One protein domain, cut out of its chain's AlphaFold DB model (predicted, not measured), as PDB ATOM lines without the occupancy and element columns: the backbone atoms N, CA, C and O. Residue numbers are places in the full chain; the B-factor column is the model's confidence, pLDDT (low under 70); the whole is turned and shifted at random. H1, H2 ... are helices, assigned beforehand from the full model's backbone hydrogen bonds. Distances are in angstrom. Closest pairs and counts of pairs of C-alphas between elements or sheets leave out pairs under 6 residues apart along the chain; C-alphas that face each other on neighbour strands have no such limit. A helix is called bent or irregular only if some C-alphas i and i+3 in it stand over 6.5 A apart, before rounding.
ATOM      1  N   LYS A 258      10.558 -16.475  13.601       84.75
ATOM      2  CA  LYS A 258       9.340 -17.105  13.059       84.75
ATOM      3  C   LYS A 258       8.896 -16.536  11.708       84.75
ATOM      4  O   LYS A 258       8.093 -17.179  11.041       84.75
ATOM      5  N   LYS A 259       9.366 -15.343  11.337       89.62
ATOM      6  CA  LYS A 259       9.053 -14.662  10.071       89.62
ATOM      7  C   LYS A 259      10.182 -14.746   9.047       89.62
ATOM      8  O   LYS A 259       9.942 -14.477   7.875       89.62
ATOM      9  N   SER A 260      11.382 -15.138   9.476       90.19
ATOM     10  CA  SER A 260      12.574 -15.195   8.622       90.19
ATOM     11  C   SER A 260      12.351 -16.035   7.357       90.19
ATOM     12  O   SER A 260      12.561 -15.546   6.248       90.19
ATOM     13  N   ASP A 261      11.828 -17.254   7.510       91.19
ATOM     14  CA  ASP A 261      11.527 -18.159   6.395       91.19
ATOM     15  C   ASP A 261      10.489 -17.570   5.422       91.19
ATOM     16  O   ASP A 261      10.633 -17.706   4.208       91.19
ATOM     17  N   GLU A 262       9.452 -16.902   5.944       92.50
ATOM     18  CA  GLU A 262       8.413 -16.263   5.127       92.50
ATOM     19  C   GLU A 262       8.975 -15.063   4.353       92.50
ATOM     20  O   GLU A 262       8.668 -14.889   3.175       92.50
ATOM     21  N   MET A 263       9.827 -14.250   4.984       93.62
ATOM     22  CA  MET A 263      10.474 -13.108   4.336       93.62
ATOM     23  C   MET A 263      11.403 -13.557   3.203       93.62
ATOM     24  O   MET A 263      11.329 -13.011   2.103       93.62
ATOM     25  N   ILE A 264      12.224 -14.587   3.449       93.75
ATOM     26  CA  ILE A 264      13.092 -15.185   2.424       93.75
ATOM     27  C   ILE A 264      12.249 -15.707   1.260       93.75
ATOM     28  O   ILE A 264      12.579 -15.447   0.105       93.75
ATOM     29  N   ALA A 265      11.152 -16.410   1.553       94.44
ATOM     30  CA  ALA A 265      10.273 -16.954   0.527       94.44
ATOM     31  C   ALA A 265       9.652 -15.857  -0.345       94.44
ATOM     32  O   ALA A 265       9.719 -15.939  -1.570       94.44
ATOM     33  N   ARG A 266       9.108 -14.803   0.277       94.19
ATOM     34  CA  ARG A 266       8.489 -13.673  -0.431       94.19
ATOM     35  C   ARG A 266       9.468 -12.982  -1.379       94.19
ATOM     36  O   ARG A 266       9.118 -12.771  -2.538       94.19
ATOM     37  N   GLU A 267      10.679 -12.660  -0.920       95.50
ATOM     38  CA  GLU A 267      11.663 -11.992  -1.785       95.50
ATOM     39  C   GLU A 267      12.171 -12.931  -2.888       95.50
ATOM     40  O   GLU A 267      12.290 -12.522  -4.039       95.50
ATOM     41  N   ALA A 268      12.399 -14.211  -2.579       95.19
ATOM     42  CA  ALA A 268      12.847 -15.190  -3.566       95.19
ATOM     43  C   ALA A 268      11.815 -15.430  -4.683       95.19
ATOM     44  O   ALA A 268      12.192 -15.525  -5.851       95.19
ATOM     45  N   VAL A 269      10.523 -15.509  -4.341       95.81
ATOM     46  CA  VAL A 269       9.431 -15.639  -5.323       95.81
ATOM     47  C   VAL A 269       9.328 -14.380  -6.178       95.81
ATOM     48  O   VAL A 269       9.257 -14.487  -7.397       95.81
ATOM     49  N   LYS A 270       9.393 -13.195  -5.564       95.94
ATOM     50  CA  LYS A 270       9.380 -11.919  -6.288       95.94
ATOM     51  C   LYS A 270      10.508 -11.838  -7.326       95.94
ATOM     52  O   LYS A 270      10.231 -11.525  -8.479       95.94
ATOM     53  N   ILE A 271      11.746 -12.168  -6.941       95.19
ATOM     54  CA  ILE A 271      12.896 -12.191  -7.863       95.19
ATOM     55  C   ILE A 271      12.655 -13.189  -9.005       95.19
ATOM     56  O   ILE A 271      12.847 -12.850 -10.169       95.19
ATOM     57  N   LEU A 272      12.177 -14.400  -8.694       95.44
ATOM     58  CA  LEU A 272      11.878 -15.403  -9.718       95.44
ATOM     59  C   LEU A 272      10.802 -14.916 -10.706       95.44
ATOM     60  O   LEU A 272      10.930 -15.133 -11.907       95.44
ATOM     61  N   GLU A 273       9.743 -14.268 -10.226       95.75
ATOM     62  CA  GLU A 273       8.691 -13.723 -11.090       95.75
ATOM     63  C   GLU A 273       9.199 -12.604 -12.006       95.75
ATOM     64  O   GLU A 273       8.783 -12.527 -13.164       95.75
ATOM     65  N   GLU A 274      10.066 -11.725 -11.499       95.88
ATOM     66  CA  GLU A 274      10.726 -10.683 -12.294       95.88
ATOM     67  C   GLU A 274      11.611 -11.304 -13.383       95.88
ATOM     68  O   GLU A 274      11.510 -10.911 -14.549       95.88
ATOM     69  N   ASP A 275      12.385 -12.334 -13.038       95.12
ATOM     70  CA  ASP A 275      13.238 -13.060 -13.979       95.12
ATOM     71  C   ASP A 275      12.421 -13.755 -15.080       95.12
ATOM     72  O   ASP A 275      12.728 -13.632 -16.269       95.12
ATOM     73  N   ILE A 276      11.330 -14.435 -14.711       95.88
ATOM     74  CA  ILE A 276      10.427 -15.084 -15.671       95.88
ATOM     75  C   ILE A 276       9.789 -14.041 -16.601       95.88
ATOM     76  O   ILE A 276       9.720 -14.261 -17.812       95.88
ATOM     77  N   LYS A 277       9.354 -12.883 -16.077       97.12
ATOM     78  CA  LYS A 277       8.807 -11.777 -16.893       97.12
ATOM     79  C   LYS A 277       9.845 -11.197 -17.855       97.12
ATOM     80  O   LYS A 277       9.477 -10.781 -18.952       97.12
ATOM     81  N   ALA A 278      11.116 -11.186 -17.465       96.50
ATOM     82  CA  ALA A 278      12.233 -10.788 -18.319       96.50
ATOM     83  C   ALA A 278      12.639 -11.869 -19.345       96.50
ATOM     84  O   ALA A 278      13.502 -11.619 -20.184       96.50
ATOM     85  N   GLY A 279      11.996 -13.043 -19.320       96.50
ATOM     86  CA  GLY A 279      12.220 -14.136 -20.266       96.50
ATOM     87  C   GLY A 279      13.322 -15.115 -19.858       96.50
ATOM     88  O   GLY A 279      13.739 -15.923 -20.688       96.50
ATOM     89  N   TYR A 280      13.803 -15.067 -18.613       93.75
ATOM     90  CA  TYR A 280      14.779 -16.033 -18.112       93.75
ATOM     91  C   TYR A 280      14.107 -17.352 -17.709       93.75
ATOM     92  O   TYR A 280      13.090 -17.374 -17.018       93.75
ATOM     93  N   GLU A 281      14.722 -18.478 -18.071       93.88
ATOM     94  CA  GLU A 281      14.291 -19.825 -17.660       93.88
ATOM     95  C   GLU A 281      14.866 -20.204 -16.281       93.88
ATOM     96  O   GLU A 281      15.519 -21.236 -16.105       93.88
ATOM     97  N   HIS A 282      14.689 -19.327 -15.293       93.88
ATOM     98  CA  HIS A 282      15.205 -19.540 -13.942       93.88
ATOM     99  C   HIS A 282      14.320 -20.492 -13.126       93.88
ATOM    100  O   HIS A 282      13.117 -20.624 -13.346       93.88
ATOM    101  N   ILE A 283      14.940 -21.167 -12.156       93.81
ATOM    102  CA  ILE A 283      14.270 -22.048 -11.196       93.81
ATOM    103  C   ILE A 283      14.693 -21.677  -9.778       93.81
ATOM    104  O   ILE A 283      15.856 -21.354  -9.534       93.81
ATOM    105  N   LEU A 284      13.767 -21.774  -8.825       93.50
ATOM    106  CA  LEU A 284      14.053 -21.523  -7.417       93.50
ATOM    107  C   LEU A 284      14.364 -22.829  -6.678       93.50
ATOM    108  O   LEU A 284      13.561 -23.762  -6.652       93.50
ATOM    109  N   LEU A 285      15.537 -22.883  -6.044       93.44
ATOM    110  CA  LEU A 285      15.950 -23.978  -5.170       93.44
ATOM    111  C   LEU A 285      16.000 -23.491  -3.720       93.44
ATOM    112  O   LEU A 285      16.838 -22.665  -3.364       93.44
ATOM    113  N   VAL A 286      15.162 -24.069  -2.863       91.81
ATOM    114  CA  VAL A 286      15.112 -23.732  -1.435       91.81
ATOM    115  C   VAL A 286      15.827 -24.808  -0.622       91.81
ATOM    116  O   VAL A 286      15.481 -25.991  -0.681       91.81
ATOM    117  N   ARG A 287      16.826 -24.407   0.173       90.81
ATOM    118  CA  ARG A 287      17.564 -25.312   1.062       90.81
ATOM    119  C   ARG A 287      17.218 -25.033   2.522       90.81
ATOM    120  O   ARG A 287      17.614 -24.014   3.068       90.81
ATOM    121  N   ALA A 288      16.563 -25.993   3.169       89.25
ATOM    122  CA  ALA A 288      16.285 -25.961   4.604       89.25
ATOM    123  C   ALA A 288      17.252 -26.859   5.399       89.25
ATOM    124  O   ALA A 288      17.802 -27.828   4.870       89.25
ATOM    125  N   SER A 289      17.412 -26.577   6.694       86.25
ATOM    126  CA  SER A 289      18.278 -27.348   7.601       86.25
ATOM    127  C   SER A 289      17.765 -28.768   7.868       86.25
ATOM    128  O   SER A 289      18.556 -29.699   8.019       86.25
ATOM    129  N   THR A 290      16.441 -28.964   7.905       88.94
ATOM    130  CA  THR A 290      15.817 -30.267   8.178       88.94
ATOM    131  C   THR A 290      14.643 -30.564   7.246       88.94
ATOM    132  O   THR A 290      14.002 -29.662   6.706       88.94
ATOM    133  N   LYS A 291      14.285 -31.851   7.124       90.06
ATOM    134  CA  LYS A 291      13.066 -32.280   6.409       90.06
ATOM    135  C   LYS A 291      11.791 -31.685   7.018       90.06
ATOM    136  O   LYS A 291      10.840 -31.430   6.286       90.06
ATOM    137  N   LYS A 292      11.759 -31.485   8.342       90.19
ATOM    138  CA  LYS A 292      10.613 -30.890   9.045       90.19
ATOM    139  C   LYS A 292      10.458 -29.419   8.666       90.19
ATOM    140  O   LYS A 292       9.363 -29.023   8.289       90.19
ATOM    141  N   THR A 293      11.552 -28.658   8.702       86.56
ATOM    142  CA  THR A 293      11.580 -27.249   8.280       86.56
ATOM    143  C   THR A 293      11.159 -27.119   6.821       86.56
ATOM    144  O   THR A 293      10.240 -26.369   6.530       86.56
ATOM    145  N   CYS A 294      11.725 -27.942   5.929       89.44
ATOM    146  CA  CYS A 294      11.361 -27.958   4.509       89.44
ATOM    147  C   CYS A 294       9.844 -28.123   4.299       89.44
ATOM    148  O   CYS A 294       9.230 -27.348   3.577       89.44
ATOM    149  N   ARG A 295       9.207 -29.075   4.995       90.75
ATOM    150  CA  ARG A 295       7.745 -29.254   4.921       90.75
ATOM    151  C   ARG A 295       6.957 -28.060   5.458       90.75
ATOM    152  O   ARG A 295       5.883 -27.790   4.942       90.75
ATOM    153  N   GLY A 296       7.463 -27.391   6.493       87.62
ATOM    154  CA  GLY A 296       6.807 -26.231   7.097       87.62
ATOM    155  C   GLY A 296       6.824 -24.992   6.202       87.62
ATOM    156  O   GLY A 296       5.852 -24.249   6.202       87.62
ATOM    157  N   ILE A 297       7.890 -24.805   5.418       90.38
ATOM    158  CA  ILE A 297       8.071 -23.603   4.591       90.38
ATOM    159  C   ILE A 297       7.485 -23.726   3.182       90.38
ATOM    160  O   ILE A 297       7.323 -22.706   2.527       90.38
ATOM    161  N   ILE A 298       7.143 -24.936   2.710       90.06
ATOM    162  CA  ILE A 298       6.582 -25.158   1.357       90.06
ATOM    163  C   ILE A 298       5.383 -24.244   1.074       90.06
ATOM    164  O   ILE A 298       5.255 -23.743  -0.035       90.06
ATOM    165  N   LEU A 299       4.540 -24.000   2.080       89.50
ATOM    166  CA  LEU A 299       3.342 -23.163   1.962       89.50
ATOM    167  C   LEU A 299       3.645 -21.697   1.618       89.50
ATOM    168  O   LEU A 299       2.744 -21.005   1.170       89.50
ATOM    169  N   PHE A 300       4.875 -21.221   1.826       89.19
ATOM    170  CA  PHE A 300       5.269 -19.854   1.475       89.19
ATOM    171  C   PHE A 300       5.674 -19.690   0.003       89.19
ATOM    172  O   PHE A 300       5.874 -18.562  -0.437       89.19
ATOM    173  N   TYR A 301       5.824 -20.791  -0.739       88.00
ATOM    174  CA  TYR A 301       6.286 -20.809  -2.135       88.00
ATOM    175  C   TYR A 301       5.205 -21.286  -3.123       88.00
ATOM    176  O   TYR A 301       5.517 -21.527  -4.290       88.00
TER     177      TYR A 301
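Overview. This is residues 258 to 301 of the 302 residues of the protein "Helicase ATP-binding domain-containing protein" of Caldibacillus hisashii (UniProt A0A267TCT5). One long helix, H1, makes the long axis; past its last residue the chain folds back as an extended stretch, residues 278 to 290, that returns beside H1 toward its first turns. There the short helix H2 slants back, and its last turn meets the early part of H1, so that helix, returning stretch and H2 make a long, narrow loop. The printed part has 44 residues with two named helices, H1 then H2, and no named strand; the class is all helix. It is only just loose, close to compact, with a radius of gyration of the C-alphas of 11.5 A, and elongated, spanning 34 by 18 by 14 A.

Along the chain. Find C-alpha 258 at (9.340, -17.105, 13.059); from there H1, residues 258 to 277, runs 30.4 A to C-alpha 277 at (8.807, -11.777, -16.893), with z falling. H1 is irregular: C-alphas 258 and 261 are 7.1 A apart. Look next at H2, residues 291 to 300, which runs 15.5 A and ends at C-alpha 300 at (5.269, -19.854, 1.475). H2 is only just irregular, with C-alphas 296 and 299 6.9 A apart.

Arrangement. Start from H1 and look at its residues 261 to 266, which alone touch H2. The closest C-alphas of the two helices are those of Ala 265 and Phe 300, 5.9 A apart. Their lines stand at a steep tilt of 58 degrees, and they run the same way. In the backbones, 15 of 16 O i to N i+4 pairs are within hydrogen-bond range in H1, and 4 of 6 in H2.

Size, cuts and confidence. The two C-alphas farthest apart are those of Ala 278 and Lys 292, at 34.0 A. The link from H1 to H2, 13 residues, is long. The printed part has no cut; its mean pLDDT is 92.3, and no printed residue is under 70.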